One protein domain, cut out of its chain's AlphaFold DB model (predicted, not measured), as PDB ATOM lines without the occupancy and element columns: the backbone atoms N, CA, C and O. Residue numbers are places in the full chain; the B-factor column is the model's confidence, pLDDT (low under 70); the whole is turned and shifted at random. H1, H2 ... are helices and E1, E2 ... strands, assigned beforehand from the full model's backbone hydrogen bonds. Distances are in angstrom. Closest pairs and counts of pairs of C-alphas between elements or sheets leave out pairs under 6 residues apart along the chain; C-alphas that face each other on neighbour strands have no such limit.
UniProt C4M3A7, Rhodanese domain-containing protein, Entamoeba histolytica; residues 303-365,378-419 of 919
ATOM      1  N   LYS A 303     117.876 176.679 165.944       76.00
ATOM      2  CA  LYS A 303     117.398 178.020 165.562       76.00
ATOM      3  C   LYS A 303     118.535 178.908 165.046       76.00
ATOM      4  O   LYS A 303     118.576 180.104 165.328       76.00
ATOM      5  N   GLN A 304     119.492 178.302 164.340       73.25
ATOM      6  CA  GLN A 304     120.632 179.006 163.766       73.25
ATOM      7  C   GLN A 304     120.401 179.210 162.269       73.25
ATOM      8  O   GLN A 304     120.043 178.247 161.589       73.25
ATOM      9  N   PRO A 305     120.616 180.429 161.747       81.56
ATOM     10  CA  PRO A 305     120.659 180.641 160.308       81.56
ATOM     11  C   PRO A 305     121.791 179.801 159.705       81.56
ATOM     12  O   PRO A 305     122.911 179.788 160.222       81.56
ATOM     13  N   LEU A 306     121.451 179.058 158.654       89.38
ATOM     14  CA  LEU A 306     122.339 178.171 157.915       89.38
ATOM     15  C   LEU A 306     122.745 178.848 156.607       89.38
ATOM     16  O   LEU A 306     121.886 179.375 155.907       89.38
ATOM     17  N   GLN A 307     124.025 178.778 156.253       92.31
ATOM     18  CA  GLN A 307     124.514 179.285 154.971       92.31
ATOM     19  C   GLN A 307     124.746 178.113 154.026       92.31
ATOM     20  O   GLN A 307     125.579 177.244 154.295       92.31
ATOM     21  N   MET A 308     123.989 178.067 152.936       93.75
ATOM     22  CA  MET A 308     124.098 177.007 151.940       93.75
ATOM     23  C   MET A 308     124.890 177.502 150.736       93.75
ATOM     24  O   MET A 308     124.644 178.601 150.247       93.75
ATOM     25  N   ILE A 309     125.822 176.684 150.257       94.88
ATOM     26  CA  ILE A 309     126.645 176.982 149.086       94.88
ATOM     27  C   ILE A 309     126.377 175.912 148.034       94.88
ATOM     28  O   ILE A 309     126.689 174.731 148.219       94.88
ATOM     29  N   ASP A 310     125.780 176.343 146.931       93.81
ATOM     30  CA  ASP A 310     125.511 175.521 145.764       93.81
ATOM     31  C   ASP A 310     126.721 175.555 144.839       93.81
ATOM     32  O   ASP A 310     127.004 176.579 144.219       93.81
ATOM     33  N   VAL A 311     127.436 174.438 144.745       92.31
ATOM     34  CA  VAL A 311     128.650 174.361 143.923       92.31
ATOM     35  C   VAL A 311     128.405 173.825 142.514       92.31
ATOM     36  O   VAL A 311     129.346 173.511 141.787       92.31
ATOM     37  N   ARG A 312     127.138 173.668 142.118       90.69
ATOM     38  CA  ARG A 312     126.774 173.207 140.773       90.69
ATOM     39  C   ARG A 312     127.037 174.304 139.735       90.69
ATOM     40  O   ARG A 312     127.062 175.483 140.087       90.69
ATOM     41  N   PRO A 313     127.152 173.941 138.443       88.38
ATOM     42  CA  PRO A 313     127.226 174.923 137.369       88.38
ATOM     43  C   PRO A 313     126.073 175.924 137.436       88.38
ATOM     44  O   PRO A 313     124.939 175.546 137.762       88.38
ATOM     45  N   ASN A 314     126.342 177.173 137.055       87.69
ATOM     46  CA  ASN A 314     125.357 178.255 137.119       87.69
ATOM     47  C   ASN A 314     124.059 177.900 136.376       87.69
ATOM     48  O   ASN A 314     122.963 178.173 136.856       87.69
ATOM     49  N   GLU A 315     124.158 177.198 135.246       87.50
ATOM     50  CA  GLU A 315     122.991 176.710 134.508       87.50
ATOM     51  C   GLU A 315     122.082 175.800 135.356       87.50
ATOM     52  O   GLU A 315     120.860 175.919 135.303       87.50
ATOM     53  N   GLN A 316     122.645 174.900 136.168       88.88
ATOM     54  CA  GLN A 316     121.847 174.020 137.031       88.88
ATOM     55  C   GLN A 316     121.240 174.775 138.213       88.88
ATOM     56  O   GLN A 316     120.115 174.466 138.606       88.88
ATOM     57  N   TYR A 317     121.964 175.757 138.756       90.81
ATOM     58  CA  TYR A 317     121.471 176.638 139.811       90.81
ATOM     59  C   TYR A 317     120.227 177.412 139.347       90.81
ATOM     60  O   TYR A 317     119.193 177.386 140.014       90.81
ATOM     61  N   GLN A 318     120.270 178.006 138.147       90.56
ATOM     62  CA  GLN A 318     119.153 178.780 137.582       90.56
ATOM     63  C   GLN A 318     117.891 177.945 137.299       90.56
ATOM     64  O   GLN A 318     116.797 178.494 137.209       90.56
ATOM     65  N   HIS A 319     118.015 176.620 137.163       89.88
ATOM     66  CA  HIS A 319     116.883 175.716 136.917       89.88
ATOM     67  C   HIS A 319     116.320 175.051 138.186       89.88
ATOM     68  O   HIS A 319     115.483 174.143 138.095       89.88
ATOM     69  N   GLY A 320     116.761 175.490 139.362       91.38
ATOM     70  CA  GLY A 320     116.273 175.031 140.655       91.38
ATOM     71  C   GLY A 320     117.411 174.902 141.653       91.38
ATOM     72  O   GLY A 320     118.304 174.079 141.443       91.38
ATOM     73  N   HIS A 321     117.365 175.662 142.740       93.44
ATOM     74  CA  HIS A 321     118.319 175.627 143.854       93.44
ATOM     75  C   HIS A 321     117.587 175.789 145.188       93.44
ATOM     76  O   HIS A 321     116.393 176.070 145.214       93.44
ATOM     77  N   LEU A 322     118.275 175.545 146.301       93.00
ATOM     78  CA  LEU A 322     117.671 175.670 147.626       93.00
ATOM     79  C   LEU A 322     117.545 177.138 148.020       93.00
ATOM     80  O   LEU A 322     118.445 177.922 147.732       93.00
ATOM     81  N   THR A 323     116.445 177.494 148.682       90.06
ATOM     82  CA  THR A 323     116.175 178.873 149.108       90.06
ATOM     83  C   THR A 323     117.358 179.466 149.867       90.06
ATOM     84  O   THR A 323     117.869 178.840 150.798       90.06
ATOM     85  N   HIS A 324     117.769 180.678 149.484       88.69
ATOM     86  CA  HIS A 324     118.908 181.402 150.070       88.69
ATOM     87  C   HIS A 324     120.289 180.749 149.862       88.69
ATOM     88  O   HIS A 324     121.260 181.162 150.500       88.69
ATOM     89  N   ALA A 325     120.415 179.752 148.979       93.25
ATOM     90  CA  ALA A 325     121.714 179.182 148.643       93.25
ATOM     91  C   ALA A 325     122.537 180.141 147.772       93.25
ATOM     92  O   ALA A 325     122.058 180.652 146.758       93.25
ATOM     93  N   ILE A 326     123.804 180.332 148.138       93.31
ATOM     94  CA  ILE A 326     124.770 181.135 147.387       93.31
ATOM     95  C   ILE A 326     125.383 180.253 146.298       93.31
ATOM     96  O   ILE A 326     125.867 179.158 146.587       93.31
ATOM     97  N   SER A 327     125.370 180.716 145.048       92.31
ATOM     98  CA  SER A 327     126.017 179.999 143.946       92.31
ATOM     99  C   SER A 327     127.535 180.192 143.979       92.31
ATOM    100  O   SER A 327     128.023 181.321 144.037       92.31
ATOM    101  N   LEU A 328     128.281 179.089 143.909       90.81
ATOM    102  CA  LEU A 328     129.735 179.072 143.790       90.81
ATOM    103  C   LEU A 328     130.159 178.079 142.706       90.81
ATOM    104  O   LEU A 328     130.445 176.914 142.971       90.81
ATOM    105  N   GLU A 329     130.237 178.547 141.467       83.62
ATOM    106  CA  GLU A 329     130.745 177.731 140.367       83.62
ATOM    107  C   GLU A 329     132.259 177.508 140.521       83.62
ATOM    108  O   GLU A 329     133.052 178.452 140.437       83.62
ATOM    109  N   ILE A 330     132.660 176.255 140.769       74.06
ATOM    110  CA  ILE A 330     134.070 175.864 140.883       74.06
ATOM    111  C   ILE A 330     134.659 175.737 139.475       74.06
ATOM    112  O   ILE A 330     134.673 174.661 138.881       74.06
ATOM    113  N   ASP A 331     135.151 176.851 138.943       69.50
ATOM    114  CA  ASP A 331     136.016 176.871 137.766       69.50
ATOM    115  C   ASP A 331     137.456 177.139 138.223       69.50
ATOM    116  O   ASP A 331     137.738 178.146 138.879       69.50
ATOM    117  N   ASN A 332     138.384 176.238 137.877       56.91
ATOM    118  CA  ASN A 332     139.798 176.307 138.267       56.91
ATOM    119  C   ASN A 332     140.483 177.625 137.850       56.91
ATOM    120  O   ASN A 332     141.556 177.944 138.361       56.91
ATOM    121  N   GLN A 333     139.876 178.397 136.944       53.38
ATOM    122  CA  GLN A 333     140.403 179.667 136.447       53.38
ATOM    123  C   GLN A 333     139.937 180.914 137.228       53.38
ATOM    124  O   GLN A 333     140.419 182.005 136.933       53.38
ATOM    125  N   LYS A 334     139.040 180.805 138.228       64.81
ATOM    126  CA  LYS A 334     138.408 181.974 138.887       64.81
ATOM    127  C   LYS A 334     138.479 181.961 140.423       64.81
ATOM    128  O   LYS A 334     137.454 182.038 141.100       64.81
ATOM    129  N   LYS A 335     139.693 181.935 140.991       72.06
ATOM    130  CA  LYS A 335     139.918 182.040 142.454       72.06
ATOM    131  C   LYS A 335     139.253 183.268 143.098       72.06
ATOM    132  O   LYS A 335     138.767 183.173 144.218       72.06
ATOM    133  N   GLU A 336     139.167 184.385 142.377       74.06
ATOM    134  CA  GLU A 336     138.533 185.628 142.849       74.06
ATOM    135  C   GLU A 336     137.066 185.438 143.267       74.06
ATOM    136  O   GLU A 336     136.599 186.073 144.213       74.06
ATOM    137  N   ASN A 337     136.336 184.528 142.611       81.44
ATOM    138  CA  ASN A 337     134.933 184.273 142.932       81.44
ATOM    139  C   ASN A 337     134.775 183.529 144.271       81.44
ATOM    140  O   ASN A 337     133.860 183.821 145.038       81.44
ATOM    141  N   ILE A 338     135.696 182.607 144.577       85.69
ATOM    142  CA  ILE A 338     135.730 181.886 145.860       85.69
ATOM    143  C   ILE A 338     135.981 182.876 147.000       85.69
ATOM    144  O   ILE A 338     135.251 182.866 147.989       85.69
ATOM    145  N   GLU A 339     136.962 183.768 146.835       87.38
ATOM    146  CA  GLU A 339     137.285 184.793 147.835       87.38
ATOM    147  C   GLU A 339     136.104 185.710 148.125       87.38
ATOM    148  O   GLU A 339     135.763 185.943 149.287       87.38
ATOM    149  N   LYS A 340     135.439 186.183 147.067       87.44
ATOM    150  CA  LYS A 340     134.256 187.028 147.195       87.44
ATOM    151  C   LYS A 340     133.168 186.324 148.005       87.44
ATOM    152  O   LYS A 340     132.738 186.861 149.024       87.44
ATOM    153  N   VAL A 341     132.781 185.108 147.615       89.44
ATOM    154  CA  VAL A 341     131.746 184.346 148.331       89.44
ATOM    155  C   VAL A 341     132.153 184.111 149.785       89.44
ATOM    156  O   VAL A 341     131.358 184.352 150.686       89.44
ATOM    157  N   PHE A 342     133.397 183.709 150.053       91.62
ATOM    158  CA  PHE A 342     133.861 183.444 151.418       91.62
ATOM    159  C   PHE A 342     133.933 184.700 152.296       91.62
ATOM    160  O   PHE A 342     133.821 184.581 153.519       91.62
ATOM    161  N   SER A 343     134.101 185.884 151.700       87.81
ATOM    162  CA  SER A 343     134.051 187.170 152.409       87.81
ATOM    163  C   SER A 343     132.629 187.602 152.791       87.81
ATOM    164  O   SER A 343     132.452 188.316 153.775       87.81
ATOM    165  N   GLU A 344     131.615 187.130 152.059       89.12
ATOM    166  CA  GLU A 344     130.197 187.405 152.326       89.12
ATOM    167  C   GLU A 344     129.614 186.482 153.418       89.12
ATOM    168  O   GLU A 344     128.561 186.773 153.990       89.12
ATOM    169  N   LEU A 345     130.300 185.380 153.743       92.06
ATOM    170  CA  LEU A 345     129.855 184.428 154.759       92.06
ATOM    171  C   LEU A 345     130.058 184.954 156.191       92.06
ATOM    172  O   LEU A 345     131.032 185.614 156.544       92.06
ATOM    173  N   THR A 346     129.151 184.558 157.081       89.31
ATOM    174  CA  THR A 346     129.231 184.827 158.518       89.31
ATOM    175  C   THR A 346     129.877 183.657 159.261       89.31
ATOM    176  O   THR A 346     129.273 182.596 159.398       89.31
ATOM    177  N   GLN A 347     131.061 183.862 159.850       84.50
ATOM    178  CA  GLN A 347     131.826 182.815 160.560       84.50
ATOM    179  C   GLN A 347     131.079 182.088 161.692       84.50
ATOM    180  O   GLN A 347     131.376 180.934 161.997       84.50
ATOM    181  N   LYS A 348     130.116 182.749 162.348       84.00
ATOM    182  CA  LYS A 348     129.352 182.155 163.462       84.00
ATOM    183  C   LYS A 348     128.284 181.158 162.999       84.00
ATOM    184  O   LYS A 348     127.790 180.385 163.825       84.00
ATOM    185  N   GLN A 349     127.902 181.186 161.728       88.25
ATOM    186  CA  GLN A 349     126.825 180.366 161.184       88.25
ATOM    187  C   GLN A 349     127.388 179.077 160.568       88.25
ATOM    188  O   GLN A 349     128.468 179.121 159.978       88.25
ATOM    189  N   PRO A 350     126.698 177.927 160.699       91.62
ATOM    190  CA  PRO A 350     127.108 176.715 159.999       91.62
ATOM    191  C   PRO A 350     127.072 176.928 158.477       91.62
ATOM    192  O   PRO A 350     126.225 177.670 157.969       91.62
ATOM    193  N   VAL A 351     127.979 176.263 157.762       94.25
ATOM    194  CA  VAL A 351     128.103 176.357 156.300       94.25
ATOM    195  C   VAL A 351     127.950 174.969 155.693       94.25
ATOM    196  O   VAL A 351     128.575 174.015 156.158       94.25
ATOM    197  N   VAL A 352     127.120 174.840 154.659       94.56
ATOM    198  CA  VAL A 352     126.852 173.553 154.008       94.56
ATOM    199  C   VAL A 352     127.033 173.661 152.508       94.56
ATOM    200  O   VAL A 352     126.296 174.380 151.839       94.56
ATOM    201  N   PHE A 353     127.976 172.887 151.982       94.50
ATOM    202  CA  PHE A 353     128.185 172.737 150.548       94.50
ATOM    203  C   PHE A 353     127.308 171.626 149.985       94.50
ATOM    204  O   PHE A 353     127.128 170.580 150.620       94.50
ATOM    205  N   TYR A 354     126.803 171.813 148.770       93.44
ATOM    206  CA  TYR A 354     126.149 170.739 148.036       93.44
ATOM    207  C   TYR A 354     126.368 170.835 146.525       93.44
ATOM    208  O   TYR A 354     126.324 171.909 145.934       93.44
ATOM    209  N   ALA A 355     126.563 169.674 145.901       91.56
ATOM    210  CA  ALA A 355     126.677 169.508 144.452       91.56
ATOM    211  C   ALA A 355     125.406 168.855 143.872       91.56
ATOM    212  O   ALA A 355     124.384 168.739 144.550       91.56
ATOM    213  N   SER A 356     125.443 168.396 142.619       86.75
ATOM    214  CA  SER A 356     124.276 167.797 141.947       86.75
ATOM    215  C   SER A 356     123.829 166.465 142.563       86.75
ATOM    216  O   SER A 356     122.627 166.213 142.627       86.75
ATOM    217  N   GLY A 357     124.758 165.631 143.044       80.81
ATOM    218  CA  GLY A 357     124.485 164.321 143.650       80.81
ATOM    219  C   GLY A 357     125.586 163.287 143.379       80.81
ATOM    220  O   GLY A 357     126.726 163.670 143.133       80.81
ATOM    221  N   GLU A 358     125.265 161.987 143.434       65.12
ATOM    222  CA  GLU A 358     126.229 160.895 143.177       65.12
ATOM    223  C   GLU A 358     126.892 161.024 141.797       65.12
ATOM    224  O   GLU A 358     126.200 161.099 140.780       65.12
ATOM    225  N   GLY A 359     128.230 161.060 141.774       61.91
ATOM    226  CA  GLY A 359     129.027 161.246 140.554       61.91
ATOM    227  C   GLY A 359     128.945 162.651 139.942       61.91
ATOM    228  O   GLY A 359     129.382 162.844 138.811       61.91
ATOM    229  N   GLY A 360     128.354 163.618 140.649       62.56
ATOM    230  CA  GLY A 360     128.266 165.001 140.193       62.56
ATOM    231  C   GLY A 360     129.607 165.727 140.276       62.56
ATOM    232  O   GLY A 360     130.388 165.495 141.196       62.56
ATOM    233  N   ASN A 361     129.831 166.640 139.332       67.56
ATOM    234  CA  ASN A 361     130.876 167.652 139.432       67.56
ATOM    235  C   ASN A 361     130.305 168.882 140.156       67.56
ATOM    236  O   ASN A 361     129.200 169.315 139.805       67.56
ATOM    237  N   PRO A 362     131.024 169.459 141.129       78.31
ATOM    238  CA  PRO A 362     132.316 169.023 141.664       78.31
ATOM    239  C   PRO A 362     132.197 167.825 142.624       78.31
ATOM    240  O   PRO A 362     131.179 167.619 143.290       78.31
ATOM    241  N   THR A 363     133.266 167.034 142.687       85.00
ATOM    242  CA  THR A 363     133.394 165.820 143.504       85.00
ATOM    243  C   THR A 363     133.385 166.124 145.007       85.00
ATOM    244  O   THR A 363     133.674 167.239 145.449       85.00
ATOM    245  N   ILE A 364     133.123 165.101 145.834       85.06
ATOM    246  CA  ILE A 364     133.194 165.213 147.306       85.06
ATOM    247  C   ILE A 364     134.569 165.723 147.748       85.06
ATOM    248  O   ILE A 364     134.660 166.563 148.641       85.06
ATOM    249  N   LYS A 365     135.633 165.261 147.085       85.62
ATOM    250  CA  LYS A 365     137.005 165.670 147.376       85.62
ATOM    251  C   LYS A 365     137.241 167.158 147.106       85.62
ATOM    252  O   LYS A 365     137.878 167.821 147.918       85.62
ATOM    253  N   GLY A 378     138.942 180.008 160.093       91.50
ATOM    254  CA  GLY A 378     138.305 179.984 161.413       91.50
ATOM    255  C   GLY A 378     136.804 179.678 161.416       91.50
ATOM    256  O   GLY A 378     136.180 179.740 162.477       91.50
ATOM    257  N   TYR A 379     136.211 179.320 160.271       94.50
ATOM    258  CA  TYR A 379     134.819 178.868 160.225       94.50
ATOM    259  C   TYR A 379     134.667 177.536 160.953       94.50
ATOM    260  O   TYR A 379     135.506 176.653 160.823       94.50
ATOM    261  N   LYS A 380     133.566 177.372 161.684       93.31
ATOM    262  CA  LYS A 380     133.216 176.130 162.385       93.31
ATOM    263  C   LYS A 380     131.927 175.562 161.813       93.31
ATOM    264  O   LYS A 380     131.115 176.298 161.259       93.31
ATOM    265  N   ARG A 381     131.695 174.268 162.027       93.00
ATOM    266  CA  ARG A 381     130.492 173.555 161.577       93.00
ATOM    267  C   ARG A 381     130.284 173.649 160.062       93.00
ATOM    268  O   ARG A 381     129.192 173.976 159.593       93.00
ATOM    269  N   VAL A 382     131.347 173.367 159.314       94.62
ATOM    270  CA  VAL A 382     131.328 173.309 157.848       94.62
ATOM    271  C   VAL A 382     131.106 171.859 157.416       94.62
ATOM    272  O   VAL A 382     131.755 170.953 157.929       94.62
ATOM    273  N   GLY A 383     130.164 171.593 156.516       94.25
ATOM    274  CA  GLY A 383     129.846 170.224 156.105       94.25
ATOM    275  C   GLY A 383     129.401 170.108 154.657       94.25
ATOM    276  O   GLY A 383     129.168 171.106 153.979       94.25
ATOM    277  N   ILE A 384     129.262 168.868 154.193       93.56
ATOM    278  CA  ILE A 384     128.825 168.554 152.826       93.56
ATOM    279  C   ILE A 384     127.497 167.805 152.883       93.56
ATOM    280  O   ILE A 384     127.375 166.819 153.610       93.56
ATOM    281  N   MET A 385     126.508 168.228 152.097       92.88
ATOM    282  CA  MET A 385     125.245 167.505 151.973       92.88
ATOM    283  C   MET A 385     125.424 166.220 151.152       92.88
ATOM    284  O   MET A 385     125.696 166.259 149.949       92.88
ATOM    285  N   VAL A 386     125.215 165.069 151.789       88.69
ATOM    286  CA  VAL A 386     125.240 163.748 151.149       88.69
ATOM    287  C   VAL A 386     124.169 163.673 150.073       88.69
ATOM    288  O   VAL A 386     123.032 164.087 150.285       88.69
ATOM    289  N   GLY A 387     124.541 163.138 148.910       88.06
ATOM    290  CA  GLY A 387     123.631 162.966 147.779       88.06
ATOM    291  C   GLY A 387     123.197 164.274 147.103       88.06
ATOM    292  O   GLY A 387     122.444 164.220 146.128       88.06
ATOM    293  N   GLY A 388     123.699 165.424 147.571       91.69
ATOM    294  CA  GLY A 388     123.552 166.729 146.937       91.69
ATOM    295  C   GLY A 388     122.106 167.159 146.678       91.69
ATOM    296  O   GLY A 388     121.155 166.703 147.320       91.69
ATOM    297  N   TYR A 389     121.946 168.040 145.694       92.69
ATOM    298  CA  TYR A 389     120.660 168.573 145.261       92.69
ATOM    299  C   TYR A 389     119.681 167.462 144.867       92.69
ATOM    300  O   TYR A 389     118.519 167.527 145.238       92.69
ATOM    301  N   LYS A 390     120.130 166.402 144.177       90.81
ATOM    302  CA  LYS A 390     119.268 165.279 143.770       90.81
ATOM    303  C   LYS A 390     118.621 164.570 144.963       90.81
ATOM    304  O   LYS A 390     117.423 164.286 144.926       90.81
ATOM    305  N   MET A 391     119.389 164.270 146.012       89.88
ATOM    306  CA  MET A 391     118.859 163.599 147.204       89.88
ATOM    307  C   MET A 391     117.925 164.517 147.990       89.88
ATOM    308  O   MET A 391     116.854 164.079 148.412       89.88
ATOM    309  N   TYR A 392     118.297 165.788 148.138       92.81
ATOM    310  CA  TYR A 392     117.440 166.771 148.788       92.81
ATOM    311  C   TYR A 392     116.128 166.991 148.022       92.81
ATOM    312  O   TYR A 392     115.052 166.990 148.608       92.81
ATOM    313  N   HIS A 393     116.198 167.136 146.701       92.12
ATOM    314  CA  HIS A 393     115.043 167.364 145.834       92.12
ATOM    315  C   HIS A 393     114.013 166.242 145.971       92.12
ATOM    316  O   HIS A 393     112.826 166.499 146.170       92.12
ATOM    317  N   LYS A 394     114.479 164.991 145.986       90.19
ATOM    318  CA  LYS A 394     113.635 163.833 146.277       90.19
ATOM    319  C   LYS A 394     113.006 163.909 147.670       90.19
ATOM    320  O   LYS A 394     111.799 163.727 147.797       90.19
ATOM    321  N   TYR A 395     113.816 164.197 148.689       90.50
ATOM    322  CA  TYR A 395     113.359 164.348 150.072       90.50
ATOM    323  C   TYR A 395     112.240 165.400 150.192       90.50
ATOM    324  O   TYR A 395     111.233 165.159 150.861       90.50
ATOM    325  N   PHE A 396     112.384 166.526 149.488       89.25
ATOM    326  CA  PHE A 396     111.400 167.606 149.429       89.25
ATOM    327  C   PHE A 396     110.114 167.192 148.692       89.25
ATOM    328  O   PHE A 396     109.013 167.395 149.202       89.25
ATOM    329  N   ILE A 397     110.225 166.542 147.525       86.50
ATOM    330  CA  ILE A 397     109.058 166.079 146.748       86.50
ATOM    331  C   ILE A 397     108.232 165.029 147.499       86.50
ATOM    332  O   ILE A 397     107.011 164.989 147.342       86.50
ATOM    333  N   GLU A 398     108.863 164.207 148.337       88.75
ATOM    334  CA  GLU A 398     108.176 163.231 149.196       88.75
ATOM    335  C   GLU A 398     107.327 163.887 150.310       88.75
ATOM    336  O   GLU A 398     106.667 163.186 151.077       88.75
ATOM    337  N   GLY A 399     107.278 165.225 150.373       85.19
ATOM    338  CA  GLY A 399     106.449 165.989 151.307       85.19
ATOM    339  C   GLY A 399     107.115 166.228 152.659       85.19
ATOM    340  O   GLY A 399     106.433 166.553 153.633       85.19
ATOM    341  N   SER A 400     108.433 166.043 152.739       85.94
ATOM    342  CA  SER A 400     109.197 166.345 153.944       85.94
ATOM    343  C   SER A 400     109.359 167.857 154.112       85.94
ATOM    344  O   SER A 400     109.528 168.586 153.137       85.94
ATOM    345  N   LEU A 401     109.322 168.330 155.359       82.38
ATOM    346  CA  LEU A 401     109.584 169.735 155.686       82.38
ATOM    347  C   LEU A 401     111.023 170.099 155.311       82.38
ATOM    348  O   LEU A 401     111.921 169.314 155.590       82.38
ATOM    349  N   GLY A 402     111.256 171.280 154.744       85.31
ATOM    350  CA  GLY A 402     112.597 171.774 154.432       85.31
ATOM    351  C   GLY A 402     112.575 173.116 153.704       85.31
ATOM    352  O   GLY A 402     111.514 173.700 153.513       85.31
ATOM    353  N   PHE A 403     113.755 173.588 153.308       87.56
ATOM    354  CA  PHE A 403     113.948 174.680 152.352       87.56
ATOM    355  C   PHE A 403     113.208 174.403 151.044       87.56
ATOM    356  O   PHE A 403     113.245 173.273 150.537       87.56
ATOM    357  N   GLU A 404     112.568 175.438 150.512       90.62
ATOM    358  CA  GLU A 404     111.918 175.394 149.210       90.62
ATOM    359  C   GLU A 404     112.963 175.336 148.086       90.62
ATOM    360  O   GLU A 404     114.171 175.479 148.298       90.62
ATOM    361  N   ILE A 405     112.485 175.081 146.868       92.44
ATOM    362  CA  ILE A 405     113.325 175.077 145.672       92.44
ATOM    363  C   ILE A 405     112.999 176.327 144.856       92.44
ATOM    364  O   ILE A 405     111.962 176.389 144.192       92.44
ATOM    365  N   GLU A 406     113.885 177.319 144.913       91.31
ATOM    366  CA  GLU A 406     113.786 178.576 144.171       91.31
ATOM    367  C   GLU A 406     114.164 178.371 142.698       91.31
ATOM    368  O   GLU A 406     115.001 177.532 142.362       91.31
ATOM    369  N   GLY A 407     113.515 179.110 141.791       86.31
ATOM    370  CA  GLY A 407     113.788 179.020 140.348       86.31
ATOM    371  C   GLY A 407     113.487 177.646 139.727       86.31
ATOM    372  O   GLY A 407     114.023 177.310 138.671       86.31
ATOM    373  N   HIS A 408     112.660 176.817 140.374       90.75
ATOM    374  CA  HIS A 408     112.464 175.425 139.977       90.75
ATOM    375  C   HIS A 408     111.744 175.285 138.627       90.75
ATOM    376  O   HIS A 408     110.520 175.371 138.533       90.75
ATOM    377  N   ASN A 409     112.503 174.980 137.575       89.38
ATOM    378  CA  ASN A 409     111.952 174.659 136.265       89.38
ATOM    379  C   ASN A 409     111.891 173.140 136.089       89.38
ATOM    380  O   ASN A 409     112.887 172.513 135.740       89.38
ATOM    381  N   THR A 410     110.722 172.530 136.273       87.50
ATOM    382  CA  THR A 410     110.569 171.064 136.205       87.50
ATOM    383  C   THR A 410     110.936 170.456 134.847       87.50
ATOM    384  O   THR A 410     111.242 169.269 134.787       87.50
ATOM    385  N   LEU A 411     110.920 171.246 133.766       86.00
ATOM    386  CA  LEU A 411     111.290 170.805 132.416       86.00
ATOM    387  C   LEU A 411     112.800 170.862 132.154       86.00
ATOM    388  O   LEU A 411     113.266 170.274 131.186       86.00
ATOM    389  N   LYS A 412     113.559 171.584 132.983       84.50
ATOM    390  CA  LYS A 412     115.017 171.751 132.842       84.50
ATOM    391  C   LYS A 412     115.804 171.297 134.074       84.50
ATOM    392  O   LYS A 412     117.022 171.177 134.027       84.50
ATOM    393  N   CYS A 413     115.116 171.026 135.177       84.06
ATOM    394  CA  CYS A 413     115.712 170.591 136.427       84.06
ATOM    395  C   CYS A 413     116.296 169.178 136.262       84.06
ATOM    396  O   CYS A 413     115.544 168.241 135.969       84.06
ATOM    397  N   PRO A 414     117.605 168.978 136.508       78.44
ATOM    398  CA  PRO A 414     118.255 167.685 136.301       78.44
ATOM    399  C   PRO A 414     117.681 166.583 137.206       78.44
ATOM    400  O   PRO A 414     117.630 165.418 136.816       78.44
ATOM    401  N   ALA A 415     117.188 166.944 138.395       85.12
ATOM    402  CA  ALA A 415     116.531 166.001 139.296       85.12
ATOM    403  C   ALA A 415     115.141 165.574 138.783       85.12
ATOM    404  O   ALA A 415     114.811 164.394 138.849       85.12
ATOM    405  N   CYS A 416     114.350 166.493 138.212       85.25
ATOM    406  CA  CYS A 416     113.046 166.173 137.615       85.25
ATOM    407  C   CYS A 416     113.178 165.362 136.326       85.25
ATOM    408  O   CYS A 416     112.466 164.373 136.152       85.25
ATOM    409  N   LEU A 417     114.114 165.746 135.455       77.56
ATOM    410  CA  LEU A 417     114.379 165.062 134.190       77.56
ATOM    411  C   LEU A 417     114.851 163.614 134.400       77.56
ATOM    412  O   LEU A 417     114.512 162.725 133.621       77.56
ATOM    413  N   GLY A 418     115.555 163.344 135.503       61.38
ATOM    414  CA  GLY A 418     115.904 161.982 135.916       61.38
ATOM    415  C   GLY A 418     114.715 161.124 136.381       61.38
ATOM    416  O   GLY A 418     114.840 159.903 136.445       61.38
ATOM    417  N   VAL A 419     113.561 161.727 136.696       53.31
ATOM    418  CA  VAL A 419     112.342 161.055 137.201       53.31
ATOM    419  C   VAL A 419     111.259 160.925 136.114       53.31
ATOM    420  O   VAL A 419     110.389 160.052 136.195       53.31
TER     421      VAL A 419
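AT A GLANCE: This is residues 303 to 365 and 378 to 419 of the 919 residues of the protein "Rhodanese domain-containing protein" of Entamoeba histolytica (UniProt C4M3A7). With little regular structure, this is a small three-strand sheet among long loops, with H2 toward one end and the touching pair H3 and H4 toward the other. The 105 printed residues include, in order, E1, H1, H2, E2, E3, H3 and H4; the class is mixed, with only 41 residues in named elements. The sheet, E1 E2 E3, is parallel. The whole is compact, radius of gyration of the C-alphas 13.6 A, spanning 39 by 37 by 24 A.

IN THESE COORDINATES: E1, residues 307 to 310, begins at C-alpha 307 (124.514, 179.285, 154.971). H1 is 314 to 318, H2 335 to 344 (14.9 A), E2 351 to 354, E3 382 to 385, H3 388 to 397 (14.5 A). H4, 414 to 417, ends at C-alpha 417 (114.379, 165.062, 134.190).

HOW THE PARTS SIT: E1 and E2 are parallel at 21 degrees, with N 309 and O 352, 2.8 A, within hydrogen-bond range; E2 and E3 at 28 degrees, with N 385 and O 353, 2.8 A. E1, H1 H2, E2 form a strand-helix-strand unit, parallel neighbours with helices between, its crossover right-handed. H3 only grazes the sheet with residues 388 to 392. H3 touches H4, closest C-alphas Lys 390 and Ala 415, 5.3 A. H1 and H2 are not on the sheet. H1, H2 and H3 have every O i to N i+4 pair within range; H4 is too short for one.

THE WHOLE: Residues 366 to 377 are cut out, C-alphas 365 and 378 being 20.1 A apart. Links H1 to H2 and H3 to H4 are long. pLDDT is under 70 at 331 to 334, 358 to 361 and 418 to 419.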